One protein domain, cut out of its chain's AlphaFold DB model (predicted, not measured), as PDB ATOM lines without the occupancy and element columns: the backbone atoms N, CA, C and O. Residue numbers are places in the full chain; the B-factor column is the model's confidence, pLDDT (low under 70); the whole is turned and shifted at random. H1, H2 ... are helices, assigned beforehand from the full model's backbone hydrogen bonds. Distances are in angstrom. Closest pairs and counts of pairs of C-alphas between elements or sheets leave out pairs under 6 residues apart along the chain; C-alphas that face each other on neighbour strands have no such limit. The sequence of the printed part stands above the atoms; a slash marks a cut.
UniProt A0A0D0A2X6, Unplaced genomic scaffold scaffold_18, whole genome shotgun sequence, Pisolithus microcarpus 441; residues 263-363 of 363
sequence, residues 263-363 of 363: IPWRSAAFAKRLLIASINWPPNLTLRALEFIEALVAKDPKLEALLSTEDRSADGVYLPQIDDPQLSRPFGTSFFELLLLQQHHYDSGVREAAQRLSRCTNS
ATOM      1  N   ILE A 263     219.837 199.028 334.866       87.31
ATOM      2  CA  ILE A 263     219.049 198.039 335.611       87.31
ATOM      3  C   ILE A 263     218.672 196.905 334.641       87.31
ATOM      4  O   ILE A 263     217.745 197.093 333.844       87.31
ATOM      5  N   PRO A 264     219.340 195.733 334.694       88.56
ATOM      6  CA  PRO A 264     219.258 194.746 333.616       88.56
ATOM      7  C   PRO A 264     217.864 194.182 333.381       88.56
ATOM      8  O   PRO A 264     217.410 194.111 332.243       88.56
ATOM      9  N   TRP A 265     217.133 193.859 334.452       90.25
ATOM     10  CA  TRP A 265     215.758 193.369 334.335       90.25
ATOM     11  C   TRP A 265     214.832 194.406 333.682       90.25
ATOM     12  O   TRP A 265     213.934 194.040 332.932       90.25
ATOM     13  N   ARG A 266     215.066 195.707 333.892       92.25
ATOM     14  CA  ARG A 266     214.242 196.762 333.291       92.25
ATOM     15  C   ARG A 266     214.517 196.860 331.793       92.25
ATOM     16  O   ARG A 266     213.575 196.847 331.007       92.25
ATOM     17  N   SER A 267     215.789 196.906 331.399       92.75
ATOM     18  CA  SER A 267     216.196 196.910 329.989       92.75
ATOM     19  C   SER A 267     215.689 195.658 329.261       92.75
ATOM     20  O   SER A 267     215.106 195.772 328.186       92.75
ATOM     21  N   ALA A 268     215.822 194.481 329.881       93.19
ATOM     22  CA  ALA A 268     215.348 193.203 329.355       93.19
ATOM     23  C   ALA A 268     213.819 193.159 329.166       93.19
ATOM     24  O   ALA A 268     213.347 192.783 328.093       93.19
ATOM     25  N   ALA A 269     213.039 193.584 330.170       94.25
ATOM     26  CA  ALA A 269     211.577 193.612 330.087       94.25
ATOM     27  C   ALA A 269     211.089 194.540 328.970       94.25
ATOM     28  O   ALA A 269     210.301 194.127 328.117       94.25
ATOM     29  N   PHE A 270     211.604 195.773 328.928       95.75
ATOM     30  CA  PHE A 270     211.256 196.734 327.884       95.75
ATOM     31  C   PHE A 270     211.666 196.250 326.492       95.75
ATOM     32  O   PHE A 270     210.852 196.338 325.577       95.75
ATOM     33  N   ALA A 271     212.869 195.693 326.324       95.38
ATOM     34  CA  ALA A 271     213.304 195.127 325.050       95.38
ATOM     35  C   ALA A 271     212.375 193.991 324.588       95.38
ATOM     36  O   ALA A 271     211.878 194.030 323.464       95.38
ATOM     37  N   LYS A 272     212.048 193.038 325.474       95.06
ATOM     38  CA  LYS A 272     211.131 191.932 325.164       95.06
ATOM     39  C   LYS A 272     209.741 192.430 324.754       95.06
ATOM     40  O   LYS A 272     209.208 191.991 323.738       95.06
ATOM     41  N   ARG A 273     209.159 193.370 325.506       95.12
ATOM     42  CA  ARG A 273     207.818 193.903 325.215       95.12
ATOM     43  C   ARG A 273     207.790 194.783 323.958       95.12
ATOM     44  O   ARG A 273     206.818 194.725 323.210       95.12
ATOM     45  N   LEU A 274     208.856 195.540 323.679       95.50
ATOM     46  CA  LEU A 274     209.007 196.285 322.423       95.50
ATOM     47  C   LEU A 274     209.144 195.357 321.215       95.50
ATOM     48  O   LEU A 274     208.554 195.643 320.179       95.50
ATOM     49  N   LEU A 275     209.854 194.234 321.345       95.38
ATOM     50  CA  LEU A 275     209.927 193.229 320.286       95.38
ATOM     51  C   LEU A 275     208.553 192.630 319.970       95.38
ATOM     52  O   LEU A 275     208.183 192.583 318.799       95.38
ATOM     53  N   ILE A 276     207.773 192.269 320.997       95.00
ATOM     54  CA  ILE A 276     206.388 191.789 320.838       95.00
ATOM     55  C   ILE A 276     205.533 192.838 320.108       95.00
ATOM     56  O   ILE A 276     204.848 192.509 319.143       95.00
ATOM     57  N   ALA A 277     205.612 194.110 320.515       94.06
ATOM     58  CA  ALA A 277     204.878 195.200 319.869       94.06
ATOM     59  C   ALA A 277     205.317 195.450 318.411       94.06
ATOM     60  O   ALA A 277     204.480 195.725 317.552       94.06
ATOM     61  N   SER A 278     206.615 195.327 318.119       94.00
ATOM     62  CA  SER A 278     207.200 195.666 316.816       94.00
ATOM     63  C   SER A 278     206.791 194.739 315.664       94.00
ATOM     64  O   SER A 278     206.919 195.128 314.503       94.00
ATOM     65  N   ILE A 279     206.248 193.554 315.972       92.88
ATOM     66  CA  ILE A 279     205.649 192.630 314.992       92.88
ATOM     67  C   ILE A 279     204.404 193.251 314.334       92.88
ATOM     68  O   ILE A 279     204.149 193.009 313.157       92.88
ATOM     69  N   ASN A 280     203.662 194.085 315.070       91.06
ATOM     70  CA  ASN A 280     202.442 194.743 314.593       91.06
ATOM     71  C   ASN A 280     202.710 196.134 313.981       91.06
ATOM     72  O   ASN A 280     201.778 196.824 313.570       91.06
ATOM     73  N   TRP A 281     203.968 196.585 313.954       91.81
ATOM     74  CA  TRP A 281     204.332 197.947 313.557       91.81
ATOM     75  C   TRP A 281     204.742 198.070 312.079       91.81
ATOM     76  O   TRP A 281     205.219 197.116 311.465       91.81
ATOM     77  N   PRO A 282     204.585 199.268 311.480       91.94
ATOM     78  CA  PRO A 282     205.114 199.562 310.153       91.94
ATOM     79  C   PRO A 282     206.655 199.642 310.170       91.94
ATOM     80  O   PRO A 282     207.239 199.990 311.202       91.94
ATOM     81  N   PRO A 283     207.342 199.445 309.024       92.31
ATOM     82  CA  PRO A 283     208.775 199.138 308.988       92.31
ATOM     83  C   PRO A 283     209.644 200.231 309.615       92.31
ATOM     84  O   PRO A 283     210.576 199.939 310.356       92.31
ATOM     85  N   ASN A 284     209.281 201.499 309.401       91.69
ATOM     86  CA  ASN A 284     209.966 202.665 309.969       91.69
ATOM     87  C   ASN A 284     210.031 202.644 311.509       91.69
ATOM     88  O   ASN A 284     210.941 203.225 312.095       91.69
ATOM     89  N   LEU A 285     209.057 202.017 312.172       92.38
ATOM     90  CA  LEU A 285     208.992 201.908 313.630       92.38
ATOM     91  C   LEU A 285     209.632 200.636 314.137       92.38
ATOM     92  O   LEU A 285     210.323 200.687 315.147       92.38
ATOM     93  N   THR A 286     209.459 199.528 313.421       94.81
ATOM     94  CA  THR A 286     210.180 198.285 313.696       94.81
ATOM     95  C   THR A 286     211.691 198.520 313.608       94.81
ATOM     96  O   THR A 286     212.414 198.105 314.506       94.81
ATOM     97  N   LEU A 287     212.172 199.305 312.633       95.38
ATOM     98  CA  LEU A 287     213.566 199.765 312.569       95.38
ATOM     99  C   LEU A 287     213.973 200.590 313.800       95.38
ATOM    100  O   LEU A 287     214.933 200.221 314.468       95.38
ATOM    101  N   ARG A 288     213.225 201.644 314.165       94.81
ATOM    102  CA  ARG A 288     213.529 202.459 315.364       94.81
ATOM    103  C   ARG A 288     213.484 201.642 316.662       94.81
ATOM    104  O   ARG A 288     214.227 201.941 317.593       94.81
ATOM    105  N   ALA A 289     212.630 200.620 316.735       95.75
ATOM    106  CA  ALA A 289     212.561 199.691 317.857       95.75
ATOM    107  C   ALA A 289     213.822 198.823 317.929       95.75
ATOM    108  O   ALA A 289     214.451 198.763 318.981       95.75
ATOM    109  N   LEU A 290     214.218 198.212 316.808       95.56
ATOM    110  CA  LEU A 290     215.426 197.393 316.709       95.56
ATOM    111  C   LEU A 290     216.691 198.213 317.005       95.56
ATOM    112  O   LEU A 290     217.501 197.767 317.806       95.56
ATOM    113  N   GLU A 291     216.820 199.429 316.465       95.06
ATOM    114  CA  GLU A 291     217.920 200.364 316.776       95.06
ATOM    115  C   GLU A 291     217.970 200.731 318.269       95.06
ATOM    116  O   GLU A 291     219.042 200.776 318.875       95.06
ATOM    117  N   PHE A 292     216.813 200.978 318.889       94.94
ATOM    118  CA  PHE A 292     216.733 201.267 320.320       94.94
ATOM    119  C   PHE A 292     217.130 200.052 321.174       94.94
ATOM    120  O   PHE A 292     217.834 200.215 322.170       94.94
ATOM    121  N   ILE A 293     216.730 198.840 320.778       94.62
ATOM    122  CA  ILE A 293     217.094 197.596 321.468       94.62
ATOM    123  C   ILE A 293     218.580 197.268 321.264       94.62
ATOM    124  O   ILE A 293     219.244 196.914 322.234       94.62
ATOM    125  N   GLU A 294     219.131 197.463 320.063       93.38
ATOM    126  CA  GLU A 294     220.571 197.362 319.769       93.38
ATOM    127  C   GLU A 294     221.371 198.281 320.711       93.38
ATOM    128  O   GLU A 294     222.320 197.845 321.363       93.38
ATOM    129  N   ALA A 295     220.901 199.518 320.913       91.81
ATOM    130  CA  ALA A 295     221.478 200.461 321.870       91.81
ATOM    131  C   ALA A 295     221.227 200.128 323.359       91.81
ATOM    132  O   ALA A 295     221.892 200.715 324.217       91.81
ATOM    133  N   LEU A 296     220.284 199.238 323.701       91.25
ATOM    134  CA  LEU A 296     220.124 198.701 325.061       91.25
ATOM    135  C   LEU A 296     221.064 197.518 325.310       91.25
ATOM    136  O   LEU A 296     221.724 197.500 326.344       91.25
ATOM    137  N   VAL A 297     221.164 196.578 324.363       90.75
ATOM    138  CA  VAL A 297     222.086 195.430 324.445       90.75
ATOM    139  C   VAL A 297     223.531 195.928 324.533       90.75
ATOM    140  O   VAL A 297     224.241 195.571 325.464       90.75
ATOM    141  N   ALA A 298     223.931 196.874 323.676       89.12
ATOM    142  CA  ALA A 298     225.271 197.467 323.706       89.12
ATOM    143  C   ALA A 298     225.607 198.250 325.000       89.12
ATOM    144  O   ALA A 298     226.771 198.571 325.239       89.12
ATOM    145  N   LYS A 299     224.610 198.590 325.831       87.62
ATOM    146  CA  LYS A 299     224.810 199.204 327.161       87.62
ATOM    147  C   LYS A 299     224.852 198.179 328.296       87.62
ATOM    148  O   LYS A 299     225.346 198.517 329.370       87.62
ATOM    149  N   ASP A 300     224.287 196.992 328.099       86.88
ATOM    150  CA  ASP A 300     224.134 195.975 329.136       86.88
ATOM    151  C   ASP A 300     224.323 194.563 328.559       86.88
ATOM    152  O   ASP A 300     223.356 193.961 328.077       86.88
ATOM    153  N   PRO A 301     225.538 193.993 328.653       85.44
ATOM    154  CA  PRO A 301     225.838 192.684 328.076       85.44
ATOM    155  C   PRO A 301     225.020 191.549 328.712       85.44
ATOM    156  O   PRO A 301     224.908 190.470 328.142       85.44
ATOM    157  N   LYS A 302     224.356 191.764 329.861       86.94
ATOM    158  CA  LYS A 302     223.439 190.757 330.424       86.94
ATOM    159  C   LYS A 302     222.217 190.503 329.539       86.94
ATOM    160  O   LYS A 302     221.597 189.452 329.668       86.94
ATOM    161  N   LEU A 303     221.867 191.431 328.646       88.81
ATOM    162  CA  LEU A 303     220.790 191.228 327.674       88.81
ATOM    163  C   LEU A 303     221.192 190.273 326.540       88.81
ATOM    164  O   LEU A 303     220.305 189.737 325.881       88.81
ATOM    165  N   GLU A 304     222.482 189.992 326.330       87.94
ATOM    166  CA  GLU A 304     222.940 189.030 325.315       87.94
ATOM    167  C   GLU A 304     222.456 187.602 325.612       87.94
ATOM    168  O   GLU A 304     222.163 186.842 324.688       87.94
ATOM    169  N   ALA A 305     222.230 187.265 326.888       87.69
ATOM    170  CA  ALA A 305     221.601 186.005 327.293       87.69
ATOM    171  C   ALA A 305     220.200 185.802 326.674       87.69
ATOM    172  O   ALA A 305     219.766 184.670 326.491       87.69
ATOM    173  N   LEU A 306     219.503 186.885 326.305       88.31
ATOM    174  CA  LEU A 306     218.186 186.844 325.655       88.31
ATOM    175  C   LEU A 306     218.287 186.610 324.137       88.31
ATOM    176  O   LEU A 306     217.294 186.234 323.511       88.31
ATOM    177  N   LEU A 307     219.464 186.839 323.544       87.12
ATOM    178  CA  LEU A 307     219.774 186.516 322.147       87.12
ATOM    179  C   LEU A 307     220.187 185.042 321.995       87.12
ATOM    180  O   LEU A 307     219.943 184.447 320.947       87.12
ATOM    181  N   SER A 308     220.772 184.443 323.040       82.75
ATOM    182  CA  SER A 308     221.072 183.009 323.098       82.75
ATOM    183  C   SER A 308     219.805 182.170 323.327       82.75
ATOM    184  O   SER A 308     218.891 182.537 324.071       82.75
ATOM    185  N   THR A 309     219.748 181.003 322.684       72.12
ATOM    186  CA  THR A 309     218.739 179.962 322.953       72.12
ATOM    187  C   THR A 309     219.251 178.853 323.872       72.12
ATOM    188  O   THR A 309     218.446 178.041 324.341       72.12
ATOM    189  N   GLU A 310     220.567 178.809 324.098       64.25
ATOM    190  CA  GLU A 310     221.276 177.747 324.819       64.25
ATOM    191  C   GLU A 310     221.448 178.101 326.307       64.25
ATOM    192  O   GLU A 310     221.146 177.278 327.171       64.25
ATOM    193  N   ASP A 311     221.799 179.356 326.614       61.03
ATOM    194  CA  ASP A 311     222.021 179.856 327.981       61.03
ATOM    195  C   ASP A 311     220.719 180.207 328.711       61.03
ATOM    196  O   ASP A 311     220.437 181.353 329.078       61.03
ATOM    197  N   ARG A 312     219.890 179.191 328.956       60.56
ATOM    198  CA  ARG A 312     218.663 179.356 329.742       60.56
ATOM    199  C   ARG A 312     218.979 179.519 331.223       60.56
ATOM    200  O   ARG A 312     219.100 178.545 331.966       60.56
ATOM    201  N   SER A 313     219.015 180.773 331.663       59.44
ATOM    202  CA  SER A 313     218.905 181.122 333.080       59.44
ATOM    203  C   SER A 313     217.623 180.508 333.657       59.44
ATOM    204  O   SER A 313     216.538 180.705 333.113       59.44
ATOM    205  N   ALA A 314     217.725 179.766 334.764       59.53
ATOM    206  CA  ALA A 314     216.595 179.064 335.391       59.53
ATOM    207  C   ALA A 314     215.659 180.002 336.195       59.53
ATOM    208  O   ALA A 314     215.163 179.639 337.260       59.53
ATOM    209  N   ASP A 315     215.415 181.212 335.687       65.88
ATOM    210  CA  ASP A 315     214.780 182.343 336.386       65.88
ATOM    211  C   ASP A 315     213.234 182.347 336.268       65.88
ATOM    212  O   ASP A 315     212.550 183.367 336.385       65.88
ATOM    213  N   GLY A 316     212.656 181.169 336.012       78.81
ATOM    214  CA  GLY A 316     211.222 180.958 335.817       78.81
ATOM    215  C   GLY A 316     210.736 181.218 334.386       78.81
ATOM    216  O   GLY A 316     211.470 181.060 333.417       78.81
ATOM    217  N   VAL A 317     209.451 181.560 334.261       87.19
ATOM    218  CA  VAL A 317     208.754 181.787 332.983       87.19
ATOM    219  C   VAL A 317     208.387 183.264 332.862       87.19
ATOM    220  O   VAL A 317     207.876 183.833 333.830       87.19
ATOM    221  N   TYR A 318     208.617 183.858 331.686       90.00
ATOM    222  CA  TYR A 318     208.194 185.226 331.358       90.00
ATOM    223  C   TYR A 318     206.664 185.376 331.375       90.00
ATOM    224  O   TYR A 318     205.942 184.545 330.821       90.00
ATOM    225  N   LEU A 319     206.176 186.455 331.986       92.12
ATOM    226  CA  LEU A 319     204.755 186.738 332.194       92.12
ATOM    227  C   LEU A 319     204.362 188.012 331.417       92.12
ATOM    228  O   LEU A 319     204.387 189.106 331.988       92.12
ATOM    229  N   PRO A 320     204.017 187.907 330.114       88.31
ATOM    230  CA  PRO A 320     203.744 189.066 329.256       88.31
ATOM    231  C   PRO A 320     202.570 189.929 329.732       88.31
ATOM    232  O   PRO A 320     202.553 191.124 329.452       88.31
ATOM    233  N   GLN A 321     201.617 189.336 330.455       88.06
ATOM    234  CA  GLN A 321     200.408 189.973 330.984       88.06
ATOM    235  C   GLN A 321     200.627 190.819 332.250       88.06
ATOM    236  O   GLN A 321     199.681 191.421 332.744       88.06
ATOM    237  N   ILE A 322     201.835 190.823 332.823       91.88
ATOM    238  CA  ILE A 322     202.150 191.617 334.017       91.88
ATOM    239  C   ILE A 322     202.738 192.962 333.591       91.88
ATOM    240  O   ILE A 322     203.780 193.001 332.944       91.88
ATOM    241  N   ASP A 323     202.094 194.053 334.005       88.69
ATOM    242  CA  ASP A 323     202.491 195.436 333.693       88.69
ATOM    243  C   ASP A 323     203.510 196.050 334.664       88.69
ATOM    244  O   ASP A 323     203.885 197.215 334.538       88.69
ATOM    245  N   ASP A 324     204.029 195.242 335.586       90.50
ATOM    246  CA  ASP A 324     205.244 195.549 336.332       90.50
ATOM    247  C   ASP A 324     206.462 194.883 335.644       90.50
ATOM    248  O   ASP A 324     206.566 193.648 335.619       90.50
ATOM    249  N   PRO A 325     207.418 195.661 335.095       91.81
ATOM    250  CA  PRO A 325     208.613 195.112 334.462       91.81
ATOM    251  C   PRO A 325     209.486 194.292 335.429       91.81
ATOM    252  O   PRO A 325     210.138 193.350 334.976       91.81
ATOM    253  N   GLN A 326     209.470 194.576 336.738       89.69
ATOM    254  CA  GLN A 326     210.220 193.831 337.758       89.69
ATOM    255  C   GLN A 326     209.636 192.432 337.990       89.69
ATOM    256  O   GLN A 326     210.380 191.472 338.192       89.69
ATOM    257  N   LEU A 327     208.309 192.301 337.929       90.62
ATOM    258  CA  LEU A 327     207.598 191.037 338.154       90.62
ATOM    259  C   LEU A 327     207.398 190.215 336.869       90.62
ATOM    260  O   LEU A 327     207.068 189.032 336.943       90.62
ATOM    261  N   SER A 328     207.646 190.807 335.696       89.56
ATOM    262  CA  SER A 328     207.474 190.152 334.391       89.56
ATOM    263  C   SER A 328     208.420 188.969 334.112       89.56
ATOM    264  O   SER A 328     208.125 188.170 333.226       89.56
ATOM    265  N   ARG A 329     209.526 188.819 334.864       90.31
ATOM    266  CA  ARG A 329     210.582 187.787 334.693       90.31
ATOM    267  C   ARG A 329     211.179 187.725 333.276       90.31
ATOM    268  O   ARG A 329     211.067 186.710 332.586       90.31
ATOM    269  N   PRO A 330     211.832 188.801 332.810       88.75
ATOM    270  CA  PRO A 330     212.257 188.926 331.418       88.75
ATOM    271  C   PRO A 330     213.411 187.993 331.025       88.75
ATOM    272  O   PRO A 330     213.536 187.691 329.846       88.75
ATOM    273  N   PHE A 331     214.208 187.496 331.979       89.38
ATOM    274  CA  PHE A 331     215.250 186.488 331.726       89.38
ATOM    275  C   PHE A 331     214.712 185.045 331.656       89.38
ATOM    276  O   PHE A 331     215.449 184.132 331.298       89.38
ATOM    277  N   GLY A 332     213.413 184.834 331.910       87.00
ATOM    278  CA  GLY A 332     212.719 183.558 331.700       87.00
ATOM    279  C   GLY A 332     212.274 183.310 330.248       87.00
ATOM    280  O   GLY A 332     211.313 182.573 330.016       87.00
ATOM    281  N   THR A 333     212.884 183.981 329.263       89.06
ATOM    282  CA  THR A 333     212.571 183.861 327.828       89.06
ATOM    283  C   THR A 333     213.745 184.336 326.957       89.06
ATOM    284  O   THR A 333     214.679 184.950 327.461       89.06
ATOM    285  N   SER A 334     213.671 184.088 325.648       90.25
ATOM    286  CA  SER A 334     214.597 184.610 324.629       90.25
ATOM    287  C   SER A 334     213.843 185.529 323.656       90.25
ATOM    288  O   SER A 334     212.608 185.532 323.608       90.25
ATOM    289  N   PHE A 335     214.560 186.300 322.841       92.56
ATOM    290  CA  PHE A 335     214.020 187.218 321.829       92.56
ATOM    291  C   PHE A 335     213.549 186.497 320.545       92.56
ATOM    292  O   PHE A 335     213.987 186.799 319.436       92.56
ATOM    293  N   PHE A 336     212.626 185.538 320.687       89.81
ATOM    294  CA  PHE A 336     212.049 184.748 319.584       89.81
ATOM    295  C   PHE A 336     211.423 185.595 318.462       89.81
ATOM    296  O   PHE A 336     211.392 185.176 317.307       89.81
ATOM    297  N   GLU A 337     210.959 186.800 318.781       93.88
ATOM    298  CA  GLU A 337     210.394 187.760 317.833       93.88
ATOM    299  C   GLU A 337     211.408 188.171 316.750       93.88
ATOM    300  O   GLU A 337     211.021 188.416 315.608       93.88
ATOM    301  N   LEU A 338     212.711 188.180 317.067       92.81
ATOM    302  CA  LEU A 338     213.771 188.472 316.097       92.81
ATOM    303  C   LEU A 338     213.821 187.439 314.971       92.81
ATOM    304  O   LEU A 338     214.073 187.812 313.830       92.81
ATOM    305  N   LEU A 339     213.533 186.165 315.261       92.06
ATOM    306  CA  LEU A 339     213.487 185.111 314.246       92.06
ATOM    307  C   LEU A 339     212.343 185.357 313.253       92.06
ATOM    308  O   LEU A 339     212.540 185.260 312.041       92.06
ATOM    309  N   LEU A 340     211.168 185.744 313.765       93.12
ATOM    310  CA  LEU A 340     210.006 186.095 312.949       93.12
ATOM    311  C   LEU A 340     210.302 187.320 312.068       93.12
ATOM    312  O   LEU A 340     210.059 187.282 310.861       93.12
ATOM    313  N   LEU A 341     210.886 188.374 312.649       93.88
ATOM    314  CA  LEU A 341     211.279 189.582 311.918       93.88
ATOM    315  C   LEU A 341     212.365 189.301 310.868       93.88
ATOM    316  O   LEU A 341     212.289 189.824 309.760       93.88
ATOM    317  N   GLN A 342     213.340 188.443 311.172       93.56
ATOM    318  CA  GLN A 342     214.410 188.041 310.256       93.56
ATOM    319  C   GLN A 342     213.900 187.226 309.058       93.56
ATOM    320  O   GLN A 342     214.404 187.408 307.948       93.56
ATOM    321  N   GLN A 343     212.962 186.299 309.276       92.69
ATOM    322  CA  GLN A 343     212.535 185.330 308.260       92.69
ATOM    323  C   GLN A 343     211.300 185.775 307.469       92.69
ATOM    324  O   GLN A 343     211.225 185.517 306.269       92.69
ATOM    325  N   HIS A 344     210.340 186.441 308.118       92.00
ATOM    326  CA  HIS A 344     208.992 186.645 307.575       92.00
ATOM    327  C   HIS A 344     208.581 188.111 307.395       92.00
ATOM    328  O   HIS A 344     207.558 188.370 306.761       92.00
ATOM    329  N   HIS A 345     209.351 189.084 307.894       93.94
ATOM    330  CA  HIS A 345     209.037 190.492 307.647       93.94
ATOM    331  C   HIS A 345     209.211 190.845 306.159       93.94
ATOM    332  O   HIS A 345     210.182 190.429 305.529       93.94
ATOM    333  N   TYR A 346     208.289 191.627 305.588       92.88
ATOM    334  CA  TYR A 346     208.255 191.919 304.147       92.88
ATOM    335  C   TYR A 346     209.347 192.903 303.693       92.88
ATOM    336  O   TYR A 346     209.960 192.702 302.643       92.88
ATOM    337  N   ASP A 347     209.642 193.924 304.498       95.31
ATOM    338  CA  ASP A 347     210.732 194.876 304.246       95.31
ATOM    339  C   ASP A 347     212.117 194.242 304.472       95.31
ATOM    340  O   ASP A 347     212.320 193.536 305.463       95.31
ATOM    341  N   SER A 348     213.072 194.498 303.570       94.50
ATOM    342  CA  SER A 348     214.435 193.951 303.655       94.50
ATOM    343  C   SER A 348     215.302 194.619 304.717       94.50
ATOM    344  O   SER A 348     216.067 193.920 305.376       94.50
ATOM    345  N   GLY A 349     215.158 195.930 304.928       94.62
ATOM    346  CA  GLY A 349     215.921 196.662 305.939       94.62
ATOM    347  C   GLY A 349     215.610 196.167 307.350       94.62
ATOM    348  O   GLY A 349     216.522 195.978 308.152       94.62
ATOM    349  N   VAL A 350     214.340 195.861 307.638       95.19
ATOM    350  CA  VAL A 350     213.939 195.233 308.910       95.19
ATOM    351  C   VAL A 350     214.559 193.842 309.078       95.19
ATOM    352  O   VAL A 350     215.073 193.544 310.157       95.19
ATOM    353  N   ARG A 351     214.578 193.003 308.028       95.62
ATOM    354  CA  ARG A 351     215.233 191.679 308.088       95.62
ATOM    355  C   ARG A 351     216.732 191.803 308.369       95.62
ATOM    356  O   ARG A 351     217.261 191.047 309.181       95.62
ATOM    357  N   GLU A 352     217.412 192.751 307.730       95.00
ATOM    358  CA  GLU A 352     218.842 193.021 307.936       95.00
ATOM    359  C   GLU A 352     219.140 193.577 309.336       95.00
ATOM    360  O   GLU A 352     220.104 193.150 309.973       95.00
ATOM    361  N   ALA A 353     218.302 194.478 309.858       94.06
ATOM    362  CA  ALA A 353     218.428 195.002 311.218       94.06
ATOM    363  C   ALA A 353     218.212 193.907 312.279       94.06
ATOM    364  O   ALA A 353     219.010 193.789 313.209       94.06
ATOM    365  N   ALA A 354     217.200 193.047 312.107       94.19
ATOM    366  CA  ALA A 354     216.968 191.904 312.991       94.19
ATOM    367  C   ALA A 354     218.137 190.898 312.956       94.19
ATOM    368  O   ALA A 354     218.552 190.405 314.003       94.19
ATOM    369  N   GLN A 355     218.722 190.649 311.775       92.75
ATOM    370  CA  GLN A 355     219.934 189.827 311.629       92.75
ATOM    371  C   GLN A 355     221.170 190.438 312.290       92.75
ATOM    372  O   GLN A 355     222.012 189.702 312.799       92.75
ATOM    373  N   ARG A 356     221.319 191.765 312.256       92.19
ATOM    374  CA  ARG A 356     222.425 192.451 312.933       92.19
ATOM    375  C   ARG A 356     222.314 192.259 314.442       92.19
ATOM    376  O   ARG A 356     223.259 191.776 315.053       92.19
ATOM    377  N   LEU A 357     221.135 192.542 314.998       90.25
ATOM    378  CA  LEU A 357     220.856 192.422 316.427       90.25
ATOM    379  C   LEU A 357     221.020 190.981 316.941       90.25
ATOM    380  O   LEU A 357     221.603 190.778 318.001       90.25
ATOM    381  N   SER A 358     220.595 189.966 316.176       87.12
ATOM    382  CA  SER A 358     220.802 188.556 316.553       87.12
ATOM    383  C   SER A 358     222.270 188.110 316.533       87.12
ATOM    384  O   SER A 358     222.613 187.117 317.171       87.12
ATOM    385  N   ARG A 359     223.149 188.848 315.840       83.94
ATOM    386  CA  ARG A 359     224.595 188.586 315.742       83.94
ATOM    387  C   ARG A 359     225.453 189.425 316.691       83.94
ATOM    388  O   ARG A 359     226.667 189.251 316.688       83.94
ATOM    389  N   CYS A 360     224.861 190.292 317.515       70.44
ATOM    390  CA  CYS A 360     225.596 191.090 318.506       70.44
ATOM    391  C   CYS A 360     226.284 190.252 319.605       70.44
ATOM    392  O   CYS A 360     227.059 190.801 320.372       70.44
ATOM    393  N   THR A 361     226.048 188.939 319.666       59.75
ATOM    394  CA  THR A 361     226.552 187.992 320.679       59.75
ATOM    395  C   THR A 361     228.047 187.646 320.592       59.75
ATOM    396  O   THR A 361     228.482 186.704 321.244       59.75
ATOM    397  N   ASN A 362     228.844 188.341 319.769       45.22
ATOM    398  CA  ASN A 362     230.300 188.150 319.691       45.22
ATOM    399  C   ASN A 362     231.029 189.447 319.285       45.22
ATOM    400  O   ASN A 362     231.037 189.812 318.105       45.22
ATOM    401  N   SER A 363     231.691 190.116 320.235       38.91
ATOM    402  CA  SER A 363     232.740 191.133 320.007       38.91
ATOM    403  C   SER A 363     233.675 191.233 321.209       38.91
ATOM    404  O   SER A 363     233.152 191.426 322.325       38.91
TER     405      SER A 363
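This is residues 263 to 363 of the 363 residues of an uncharacterized protein of Pisolithus microcarpus 441 (UniProt A0A0D0A2X6). Two helical hairpins pack together: the long helices H1 and H2 lie side by side, and the shorter pair H4 and H5 is set against them through H5, which runs beside H2. At the other end, where H1 begins and H2 ends, the short helix H3 stands steeply to both, and much of the long unnamed loop, residues 307 to 336, lies at this end before the chain runs back to H4. You are reading 101 printed residues with five named helices, in the order H1 H2 H3 H4 H5, and no named strand; the class is all helix. The whole is compact, with a radius of gyration of the C-alphas of 12.8 A and spans of 35 by 32 by 21 A.

Find C-alpha 264 at (219.258, 194.746, 333.616); from there H1, residues 264 to 278, runs 20.7 A to C-alpha 278 at (207.200, 195.666, 316.816). H2, residues 283 to 297, is also 20.7 A long. H3 is the short helix of residues 301 to 306. Further on, look for H4 at residues 337 to 344. H5, residues 348 to 358, runs 15.4 A and ends with C-alpha 358 at (220.802, 188.556, 316.553).

Start with H1 and H2, a helical hairpin: they touch, with the C-alphas of Ser 278 and Thr 286 closest at 5.0 A, and run opposite ways at a shallow tilt of 14 degrees. H2 touches H5, the same way at a shallow tilt of 15 degrees; the closest C-alphas are those of Leu 287 and Val 350, 5.8 A apart. H4 and H5 form the second hairpin, opposite ways at 38 degrees, a tilt only just steep, with the C-alphas of Gln 342 and Arg 351 closest at 4.3 A. H1 only just touches H4, with 3 pairs of C-alphas within 8 A and with residues 275 to 276 of H1 alone; Leu 275 and Glu 337 have the closest C-alphas, 6.0 A apart. With residues 264 to 268 alone, H1 touches H3 at a steep tilt of 47 degrees, the C-alphas of Ala 268 and Leu 303 closest at 6.0 A. H2 and H3 touch only at the corner, and only just, with 3 pairs; the C-alphas of Val 297 and Leu 303 are closest at 5.5 A. H1 and H5, H2 and H4, and H3 and H5 are apart. In H1, H2, H4 and H5 every O i to N i+4 pair is within hydrogen-bond range; in H3 it is 0 of 2, beside 2 of 3 O i to N i+3 pairs.

The two C-alphas farthest apart, those of Ala 314 and Asp 347, are 35.4 A apart. The printed part has no cut and ends at Ser 363, the chain's last residue. The link from H3 to H4, 30 residues, is long; the other three links are tight. The mean pLDDT of the printed part is 88.0; look for values under 70 at residues 310 to 315 and 361 to 363.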